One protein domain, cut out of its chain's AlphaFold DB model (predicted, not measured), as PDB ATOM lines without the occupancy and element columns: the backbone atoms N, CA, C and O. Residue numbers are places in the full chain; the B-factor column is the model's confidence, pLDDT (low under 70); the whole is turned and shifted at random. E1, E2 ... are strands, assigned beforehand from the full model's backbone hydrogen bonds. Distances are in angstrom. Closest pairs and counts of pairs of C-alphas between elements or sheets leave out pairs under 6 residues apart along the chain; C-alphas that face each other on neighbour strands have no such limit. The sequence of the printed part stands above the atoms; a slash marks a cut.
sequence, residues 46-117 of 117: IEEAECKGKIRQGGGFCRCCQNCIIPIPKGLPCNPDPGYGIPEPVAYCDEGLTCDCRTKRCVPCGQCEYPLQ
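AT A GLANCE: This is residues 46 to 117 of the 117 residues of the protein "U22-Hexatoxin-Hc1a_1" of Hadronyche cerberea (UniProt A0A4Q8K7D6). Little regular structure is here: a flat, mostly looped body holds a strongly twisted sheet of E1, E2 and E3, with the small antiparallel hairpin of E4 and E5 near one end, and a tail, residues 113 to 117, leads away. The 72 printed residues have no named helix and five named strands, E1 to E5 in chain order, class all strand with 21 residues; the mixed sheet runs E1, E2, E3. The whole is compact, radius of gyration of the C-alphas 11.3 A, spanning 33 by 30 by 16 A.

HOW THE PARTS SIT: Look first at E1, residues 54 to 57, an antiparallel hairpin with E2, residues 66 to 72; N 56 and O 67 are within hydrogen-bond range, 2.8 A. E2 pairs staggered, over 69 to 72 with parallel E3, residues 90 to 93; find N 70 and O 90, 2.8 A. E4, residues 97 to 99, forms a hairpin with E5, residues 106 to 108; N 98 and O 107 are 2.9 A apart. The closest C-alphas of E3 and E5, Cys 93 and Cys 106, are 5.5 A apart.

IN THESE COORDINATES: Find C-alpha 54 at (-63.710, 10.355, 6.820), where E1 begins; E2 spans 16.1 A. E5 ends at C-alpha 108, (-81.573, 13.995, 8.802).

THE WHOLE: The printed part has no cut; the E2 to E3 link is long, 17 residues. Residues 60 to 61 and 110 to 117 have pLDDT under 70.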
ATOM      1  N   ILE A  46     -60.735   2.800  14.436       89.69
ATOM      2  CA  ILE A  46     -60.084   3.049  13.150       89.69
ATOM      3  C   ILE A  46     -59.049   4.145  13.370       89.69
ATOM      4  O   ILE A  46     -59.399   5.224  13.848       89.69
ATOM      5  N   GLU A  47     -57.790   3.879  13.035       91.88
ATOM      6  CA  GLU A  47     -56.757   4.914  13.057       91.88
ATOM      7  C   GLU A  47     -56.832   5.782  11.794       91.88
ATOM      8  O   GLU A  47     -57.209   5.312  10.719       91.88
ATOM      9  N   GLU A  48     -56.432   7.054  11.896       88.81
ATOM     10  CA  GLU A  48     -56.432   7.976  10.748       88.81
ATOM     11  C   GLU A  48     -55.585   7.448   9.582       88.81
ATOM     12  O   GLU A  48     -55.979   7.570   8.426       88.81
ATOM     13  N   ALA A  49     -54.466   6.778   9.877       92.69
ATOM     14  CA  ALA A  49     -53.593   6.186   8.866       92.69
ATOM     15  C   ALA A  49     -54.257   5.047   8.066       92.69
ATOM     16  O   ALA A  49     -53.836   4.753   6.947       92.69
ATOM     17  N   GLU A  50     -55.291   4.405   8.617       92.38
ATOM     18  CA  GLU A  50     -56.014   3.307   7.967       92.38
ATOM     19  C   GLU A  50     -57.190   3.795   7.113       92.38
ATOM     20  O   GLU A  50     -57.716   3.034   6.298       92.38
ATOM     21  N   CYS A  51     -57.617   5.048   7.293       94.38
ATOM     22  CA  CYS A  51     -58.783   5.605   6.627       94.38
ATOM     23  C   CYS A  51     -58.396   6.679   5.611       94.38
ATOM     24  O   CYS A  51     -58.113   7.820   5.954       94.38
ATOM     25  N   LYS A  52     -58.505   6.350   4.320       94.94
ATOM     26  CA  LYS A  52     -58.315   7.309   3.211       94.94
ATOM     27  C   LYS A  52     -59.521   8.240   2.984       94.94
ATOM     28  O   LYS A  52     -59.609   8.900   1.953       94.94
ATOM     29  N   GLY A  53     -60.483   8.236   3.903       93.19
ATOM     30  CA  GLY A  53     -61.729   8.994   3.837       93.19
ATOM     31  C   GLY A  53     -62.007   9.709   5.156       93.19
ATOM     32  O   GLY A  53     -61.093  10.168   5.833       93.19
ATOM     33  N   LYS A  54     -63.281   9.795   5.535       93.62
ATOM     34  CA  LYS A  54     -63.710  10.355   6.820       93.62
ATOM     35  C   LYS A  54     -64.073   9.225   7.778       93.62
ATOM     36  O   LYS A  54     -64.923   8.398   7.453       93.62
ATOM     37  N   ILE A  55     -63.472   9.196   8.966       92.31
ATOM     38  CA  ILE A  55     -63.911   8.295  10.038       92.31
ATOM     39  C   ILE A  55     -65.238   8.826  10.582       92.31
ATOM     40  O   ILE A  55     -65.335   9.981  10.987       92.31
ATOM     41  N   ARG A  56     -66.272   7.984  10.589       88.56
ATOM     42  CA  ARG A  56     -67.620   8.349  11.031       88.56
ATOM     43  C   ARG A  56     -68.181   7.298  11.978       88.56
ATOM     44  O   ARG A  56     -68.236   6.114  11.644       88.56
ATOM     45  N   GLN A  57     -68.671   7.741  13.134       84.69
ATOM     46  CA  GLN A  57     -69.444   6.884  14.030       84.69
ATOM     47  C   GLN A  57     -70.781   6.485  13.405       84.69
ATOM     48  O   GLN A  57     -71.443   7.271  12.719       84.69
ATOM     49  N   GLY A  58     -71.177   5.234  13.630       75.75
ATOM     50  CA  GLY A  58     -72.460   4.724  13.166       75.75
ATOM     51  C   GLY A  58     -72.573   4.536  11.653       75.75
ATOM     52  O   GLY A  58     -73.680   4.455  11.125       75.75
ATOM     53  N   GLY A  59     -71.443   4.466  10.946       70.00
ATOM     54  CA  GLY A  59     -71.399   4.201   9.505       70.00
ATOM     55  C   GLY A  59     -71.462   2.715   9.121       70.00
ATOM     56  O   GLY A  59     -71.463   2.410   7.933       70.00
ATOM     57  N   GLY A  60     -71.456   1.791  10.090       67.31
ATOM     58  CA  GLY A  60     -71.412   0.336   9.874       67.31
ATOM     59  C   GLY A  60     -72.684  -0.419  10.290       67.31
ATOM     60  O   GLY A  60     -73.718   0.177  10.599       67.31
ATOM     61  N   PHE A  61     -72.602  -1.754  10.325       69.25
ATOM     62  CA  PHE A  61     -73.705  -2.640  10.726       69.25
ATOM     63  C   PHE A  61     -74.290  -2.250  12.093       69.25
ATOM     64  O   PHE A  61     -73.557  -2.056  13.064       69.25
ATOM     65  N   CYS A  62     -75.616  -2.083  12.144       74.94
ATOM     66  CA  CYS A  62     -76.370  -1.579  13.301       74.94
ATOM     67  C   CYS A  62     -75.852  -0.270  13.920       74.94
ATOM     68  O   CYS A  62     -76.296   0.118  14.995       74.94
ATOM     69  N   ARG A  63     -74.970   0.444  13.210       78.00
ATOM     70  CA  ARG A  63     -74.398   1.735  13.598       78.00
ATOM     71  C   ARG A  63     -73.656   1.730  14.938       78.00
ATOM     72  O   ARG A  63     -73.555   2.772  15.574       78.00
ATOM     73  N   CYS A  64     -73.116   0.586  15.353       80.50
ATOM     74  CA  CYS A  64     -72.399   0.488  16.626       80.50
ATOM     75  C   CYS A  64     -70.932   0.930  16.542       80.50
ATOM     76  O   CYS A  64     -70.369   1.371  17.537       80.50
ATOM     77  N   CYS A  65     -70.304   0.780  15.372       82.81
ATOM     78  CA  CYS A  65     -68.873   1.010  15.192       82.81
ATOM     79  C   CYS A  65     -68.583   2.200  14.279       82.81
ATOM     80  O   CYS A  65     -69.409   2.597  13.447       82.81
ATOM     81  N   GLN A  66     -67.356   2.706  14.404       89.12
ATOM     82  CA  GLN A  66     -66.760   3.591  13.416       89.12
ATOM     83  C   GLN A  66     -66.684   2.896  12.059       89.12
ATOM     84  O   GLN A  66     -66.533   1.675  11.963       89.12
ATOM     85  N   ASN A  67     -66.781   3.692  11.006       91.12
ATOM     86  CA  ASN A  67     -66.525   3.262   9.645       91.12
ATOM     87  C   ASN A  67     -65.732   4.348   8.915       91.12
ATOM     88  O   ASN A  67     -65.849   5.526   9.252       91.12
ATOM     89  N   CYS A  68     -64.950   3.961   7.916       94.31
ATOM     90  CA  CYS A  68     -64.256   4.899   7.045       94.31
ATOM     91  C   CYS A  68     -65.110   5.146   5.799       94.31
ATOM     92  O   CYS A  68     -65.436   4.208   5.071       94.31
ATOM     93  N   ILE A  69     -65.535   6.386   5.571       94.69
ATOM     94  CA  ILE A  69     -66.549   6.691   4.561       94.69
ATOM     95  C   ILE A  69     -66.115   7.762   3.565       94.69
ATOM     96  O   ILE A  69     -65.310   8.642   3.870       94.69
ATOM     97  N   ILE A  70     -66.726   7.717   2.382       96.88
ATOM     98  CA  ILE A  70     -66.830   8.850   1.462       96.88
ATOM     99  C   ILE A  70     -68.168   9.541   1.780       96.88
ATOM    100  O   ILE A  70     -69.218   8.925   1.560       96.88
ATOM    101  N   PRO A  71     -68.168  10.765   2.338       95.56
ATOM    102  CA  PRO A  71     -69.384  11.407   2.825       95.56
ATOM    103  C   PRO A  71     -70.335  11.788   1.684       95.56
ATOM    104  O   PRO A  71     -69.948  12.427   0.706       95.56
ATOM    105  N   ILE A  72     -71.607  11.421   1.839       96.50
ATOM    106  CA  ILE A  72     -72.696  11.742   0.917       96.50
ATOM    107  C   ILE A  72     -73.587  12.829   1.547       96.50
ATOM    108  O   ILE A  72     -74.124  12.618   2.644       96.50
ATOM    109  N   PRO A  73     -73.800  13.973   0.872       96.75
ATOM    110  CA  PRO A  73     -74.638  15.051   1.384       96.75
ATOM    111  C   PRO A  73     -76.135  14.706   1.375       96.75
ATOM    112  O   PRO A  73     -76.606  13.768   0.724       96.75
ATOM    113  N   LYS A  74     -76.912  15.513   2.104       96.69
ATOM    114  CA  LYS A  74     -78.367  15.366   2.247       96.69
ATOM    115  C   LYS A  74     -79.068  15.297   0.886       96.69
ATOM    116  O   LYS A  74     -78.768  16.052  -0.031       96.69
ATOM    117  N   GLY A  75     -80.058  14.416   0.788       96.12
ATOM    118  CA  GLY A  75     -80.904  14.244  -0.389       96.12
ATOM    119  C   GLY A  75     -80.289  13.389  -1.494       96.12
ATOM    120  O   GLY A  75     -81.042  12.921  -2.350       96.12
ATOM    121  N   LEU A  76     -78.978  13.128  -1.479       98.12
ATOM    122  CA  LEU A  76     -78.344  12.279  -2.485       98.12
ATOM    123  C   LEU A  76     -78.578  10.783  -2.231       98.12
ATOM    124  O   LEU A  76     -78.875  10.393  -1.094       98.12
ATOM    125  N   PRO A  77     -78.490   9.948  -3.288       96.38
ATOM    126  CA  PRO A  77     -78.638   8.505  -3.175       96.38
ATOM    127  C   PRO A  77     -77.600   7.887  -2.239       96.38
ATOM    128  O   PRO A  77     -76.448   8.309  -2.218       96.38
ATOM    129  N   CYS A  78     -77.998   6.858  -1.501       93.00
ATOM    130  CA  CYS A  78     -77.129   6.134  -0.581       93.00
ATOM    131  C   CYS A  78     -77.451   4.640  -0.567       93.00
ATOM    132  O   CYS A  78     -78.573   4.215  -0.855       93.00
ATOM    133  N   ASN A  79     -76.461   3.844  -0.164       90.50
ATOM    134  CA  ASN A  79     -76.655   2.443   0.171       90.50
ATOM    135  C   ASN A  79     -76.887   2.315   1.694       90.50
ATOM    136  O   ASN A  79     -76.030   2.745   2.465       90.50
ATOM    137  N   PRO A  80     -78.017   1.749   2.161       84.88
ATOM    138  CA  PRO A  80     -78.252   1.521   3.589       84.88
ATOM    139  C   PRO A  80     -77.363   0.426   4.192       84.88
ATOM    140  O   PRO A  80     -77.325   0.293   5.414       84.88
ATOM    141  N   ASP A  81     -76.668  -0.347   3.358       84.50
ATOM    142  CA  ASP A  81     -75.679  -1.336   3.771       84.50
ATOM    143  C   ASP A  81     -74.351  -1.124   3.027       84.50
ATOM    144  O   ASP A  81     -74.029  -1.877   2.105       84.50
ATOM    145  N   PRO A  82     -73.593  -0.060   3.353       86.12
ATOM    146  CA  PRO A  82     -72.400   0.323   2.597       86.12
ATOM    147  C   PRO A  82     -71.221  -0.649   2.783       86.12
ATOM    148  O   PRO A  82     -70.246  -0.547   2.048       86.12
ATOM    149  N   GLY A  83     -71.291  -1.578   3.744       87.06
ATOM    150  CA  GLY A  83     -70.175  -2.444   4.128       87.06
ATOM    151  C   GLY A  83     -69.194  -1.766   5.091       87.06
ATOM    152  O   GLY A  83     -69.555  -0.831   5.809       87.06
ATOM    153  N   TYR A  84     -67.955  -2.261   5.132       88.50
ATOM    154  CA  TYR A  84     -66.870  -1.726   5.961       88.50
ATOM    155  C   TYR A  84     -65.806  -1.078   5.073       88.50
ATOM    156  O   TYR A  84     -65.360  -1.692   4.109       88.50
ATOM    157  N   GLY A  85     -65.423   0.159   5.381       89.75
ATOM    158  CA  GLY A  85     -64.615   1.009   4.508       89.75
ATOM    159  C   GLY A  85     -63.116   1.009   4.774       89.75
ATOM    160  O   GLY A  85     -62.435   1.977   4.454       89.75
ATOM    161  N   ILE A  86     -62.593  -0.051   5.385       89.19
ATOM    162  CA  ILE A  86     -61.151  -0.308   5.418       89.19
ATOM    163  C   ILE A  86     -60.892  -1.547   4.557       89.19
ATOM    164  O   ILE A  86     -61.577  -2.555   4.753       89.19
ATOM    165  N   PRO A  87     -59.910  -1.514   3.638       89.75
ATOM    166  CA  PRO A  87     -58.910  -0.450   3.440       89.75
ATOM    167  C   PRO A  87     -59.366   0.725   2.562       89.75
ATOM    168  O   PRO A  87     -58.687   1.750   2.521       89.75
ATOM    169  N   GLU A  88     -60.484   0.584   1.851       93.88
ATOM    170  CA  GLU A  88     -60.992   1.605   0.931       93.88
ATOM    171  C   GLU A  88     -62.330   2.162   1.432       93.88
ATOM    172  O   GLU A  88     -63.235   1.373   1.723       93.88
ATOM    173  N   PRO A  89     -62.483   3.495   1.522       94.50
ATOM    174  CA  PRO A  89     -63.657   4.110   2.123       94.50
ATOM    175  C   PRO A  89     -64.929   3.796   1.331       94.50
ATOM    176  O   PRO A  89     -64.951   3.826   0.099       94.50
ATOM    177  N   VAL A  90     -66.025   3.549   2.048       94.31
ATOM    178  CA  VAL A  90     -67.334   3.252   1.446       94.31
ATOM    179  C   VAL A  90     -68.212   4.495   1.388       94.31
ATOM    180  O   VAL A  90     -68.228   5.308   2.308       94.31
ATOM    181  N   ALA A  91     -68.983   4.662   0.317       95.06
ATOM    182  CA  ALA A  91     -69.885   5.803   0.200       95.06
ATOM    183  C   ALA A  91     -71.038   5.691   1.215       95.06
ATOM    184  O   ALA A  91     -71.829   4.744   1.173       95.06
ATOM    185  N   TYR A  92     -71.156   6.664   2.120       93.31
ATOM    186  CA  TYR A  92     -72.229   6.702   3.111       93.31
ATOM    187  C   TYR A  92     -72.599   8.129   3.496       93.31
ATOM    188  O   TYR A  92     -71.829   9.061   3.291       93.31
ATOM    189  N   CYS A  93     -73.793   8.314   4.055       92.44
ATOM    190  CA  CYS A  93     -74.270   9.636   4.441       92.44
ATOM    191  C   CYS A  93     -73.311  10.321   5.424       92.44
ATOM    192  O   CYS A  93     -72.728   9.660   6.287       92.44
ATOM    193  N   ASP A  94     -73.158  11.634   5.283       92.38
ATOM    194  CA  ASP A  94     -72.288  12.436   6.148       92.38
ATOM    195  C   ASP A  94     -72.838  12.543   7.591       92.38
ATOM    196  O   ASP A  94     -73.869  11.959   7.949       92.38
ATOM    197  N   GLU A  95     -72.131  13.273   8.447       87.50
ATOM    198  CA  GLU A  95     -72.513  13.550   9.832       87.50
ATOM    199  C   GLU A  95     -73.918  14.149   9.954       87.50
ATOM    200  O   GLU A  95     -74.384  14.922   9.119       87.50
ATOM    201  N   GLY A  96     -74.635  13.737  11.003       86.44
ATOM    202  CA  GLY A  96     -76.033  14.117  11.217       86.44
ATOM    203  C   GLY A  96     -77.021  13.524  10.202       86.44
ATOM    204  O   GLY A  96     -78.225  13.764  10.317       86.44
ATOM    205  N   LEU A  97     -76.554  12.730   9.232       88.81
ATOM    206  CA  LEU A  97     -77.382  12.114   8.202       88.81
ATOM    207  C   LEU A  97     -77.370  10.588   8.285       88.81
ATOM    208  O   LEU A  97     -76.430   9.937   8.757       88.81
ATOM    209  N   THR A  98     -78.434   9.994   7.762       87.75
ATOM    210  CA  THR A  98     -78.535   8.553   7.592       87.75
ATOM    211  C   THR A  98     -79.252   8.167   6.312       87.75
ATOM    212  O   THR A  98     -79.988   8.968   5.744       87.75
ATOM    213  N   CYS A  99     -79.027   6.940   5.851       88.19
ATOM    214  CA  CYS A  99     -79.677   6.439   4.660       88.19
ATOM    215  C   CYS A  99     -81.100   5.975   4.978       88.19
ATOM    216  O   CYS A  99     -81.294   5.023   5.740       88.19
ATOM    217  N   ASP A 100     -82.097   6.635   4.388       87.69
ATOM    218  CA  ASP A 100     -83.479   6.180   4.470       87.69
ATOM    219  C   ASP A 100     -83.643   4.848   3.727       87.69
ATOM    220  O   ASP A 100     -83.282   4.699   2.556       87.69
ATOM    221  N   CYS A 101     -84.211   3.862   4.410       84.12
ATOM    222  CA  CYS A 101     -84.316   2.501   3.898       84.12
ATOM    223  C   CYS A 101     -85.240   2.373   2.685       84.12
ATOM    224  O   CYS A 101     -85.061   1.441   1.896       84.12
ATOM    225  N   ARG A 102     -86.229   3.265   2.559       86.75
ATOM    226  CA  ARG A 102     -87.258   3.248   1.520       86.75
ATOM    227  C   ARG A 102     -86.845   4.116   0.338       86.75
ATOM    228  O   ARG A 102     -86.841   3.630  -0.786       86.75
ATOM    229  N   THR A 103     -86.489   5.374   0.576       91.81
ATOM    230  CA  THR A 103     -86.133   6.324  -0.482       91.81
ATOM    231  C   THR A 103     -84.686   6.182  -0.936       91.81
ATOM    232  O   THR A 103     -84.338   6.763  -1.959       91.81
ATOM    233  N   LYS A 104     -83.846   5.445  -0.188       92.31
ATOM    234  CA  LYS A 104     -82.408   5.263  -0.456       92.31
ATOM    235  C   LYS A 104     -81.687   6.599  -0.616       92.31
ATOM    236  O   LYS A 104     -80.876   6.776  -1.520       92.31
ATOM    237  N   ARG A 105     -82.035   7.568   0.236       95.00
ATOM    238  CA  ARG A 105     -81.465   8.922   0.226       95.00
ATOM    239  C   ARG A 105     -80.988   9.321   1.608       95.00
ATOM    240  O   ARG A 105     -81.554   8.881   2.607       95.00
ATOM    241  N   CYS A 106     -79.978  10.182   1.653       93.12
ATOM    242  CA  CYS A 106     -79.489  10.730   2.909       93.12
ATOM    243  C   CYS A 106     -80.500  11.716   3.503       93.12
ATOM    244  O   CYS A 106     -80.799  12.755   2.914       93.12
ATOM    245  N   VAL A 107     -81.018  11.394   4.683       91.50
ATOM    246  CA  VAL A 107     -81.995  12.191   5.433       91.50
ATOM    247  C   VAL A 107     -81.426  12.586   6.796       91.50
ATOM    248  O   VAL A 107     -80.510  11.915   7.280       91.50
ATOM    249  N   PRO A 108     -81.937  13.659   7.432       90.88
ATOM    250  CA  PRO A 108     -81.573  13.995   8.802       90.88
ATOM    251  C   PRO A 108     -81.782  12.809   9.732       90.88
ATOM    252  O   PRO A 108     -82.776  12.087   9.645       90.88
ATOM    253  N   CYS A 109     -80.830  12.613  10.624       79.88
ATOM    254  CA  CYS A 109     -80.795  11.464  11.492       79.88
ATOM    255  C   CYS A 109     -81.229  11.850  12.900       79.88
ATOM    256  O   CYS A 109     -80.477  12.489  13.627       79.88
ATOM    257  N   GLY A 110     -82.442  11.453  13.291       69.62
ATOM    258  CA  GLY A 110     -82.955  11.739  14.638       69.62
ATOM    259  C   GLY A 110     -82.200  11.011  15.758       69.62
ATOM    260  O   GLY A 110     -82.192  11.486  16.885       69.62
ATOM    261  N   GLN A 111     -81.561   9.873  15.449       61.12
ATOM    262  CA  GLN A 111     -80.732   9.067  16.356       61.12
ATOM    263  C   GLN A 111     -79.570   8.455  15.558       61.12
ATOM    264  O   GLN A 111     -79.662   7.339  15.038       61.12
ATOM    265  N   CYS A 112     -78.505   9.231  15.346       58.41
ATOM    266  CA  CYS A 112     -77.320   8.761  14.613       58.41
ATOM    267  C   CYS A 112     -76.268   8.098  15.484       58.41
ATOM    268  O   CYS A 112     -75.410   7.384  14.972       58.41
ATOM    269  N   GLU A 113     -76.407   8.290  16.784       53.22
ATOM    270  CA  GLU A 113     -75.625   7.656  17.818       53.22
ATOM    271  C   GLU A 113     -76.636   6.872  18.650       53.22
ATOM    272  O   GLU A 113     -77.558   7.455  19.228       53.22
ATOM    273  N   TYR A 114     -76.523   5.543  18.670       52.38
ATOM    274  CA  TYR A 114     -77.102   4.825  19.797       52.38
ATOM    275  C   TYR A 114     -76.278   5.234  21.018       52.38
ATOM    276  O   TYR A 114     -75.049   5.185  20.933       52.38
ATOM    277  N   PRO A 115     -76.906   5.667  22.125       39.16
ATOM    278  CA  PRO A 115     -76.151   5.991  23.320       39.16
ATOM    279  C   PRO A 115     -75.365   4.747  23.740       39.16
ATOM    280  O   PRO A 115     -75.946   3.705  24.049       39.16
ATOM    281  N   LEU A 116     -74.036   4.863  23.731       38.28
ATOM    282  CA  LEU A 116     -73.180   4.051  24.582       38.28
ATOM    283  C   LEU A 116     -73.563   4.454  26.011       38.28
ATOM    284  O   LEU A 116     -73.175   5.529  26.463       38.28
ATOM    285  N   GLN A 117     -74.441   3.677  26.648       35.06
ATOM    286  CA  GLN A 117     -74.661   3.793  28.091       35.06
ATOM    287  C   GLN A 117     -73.467   3.197  28.820       35.06
ATOM    288  O   GLN A 117     -73.109   2.047  28.472       35.06
TER     289      GLN A 117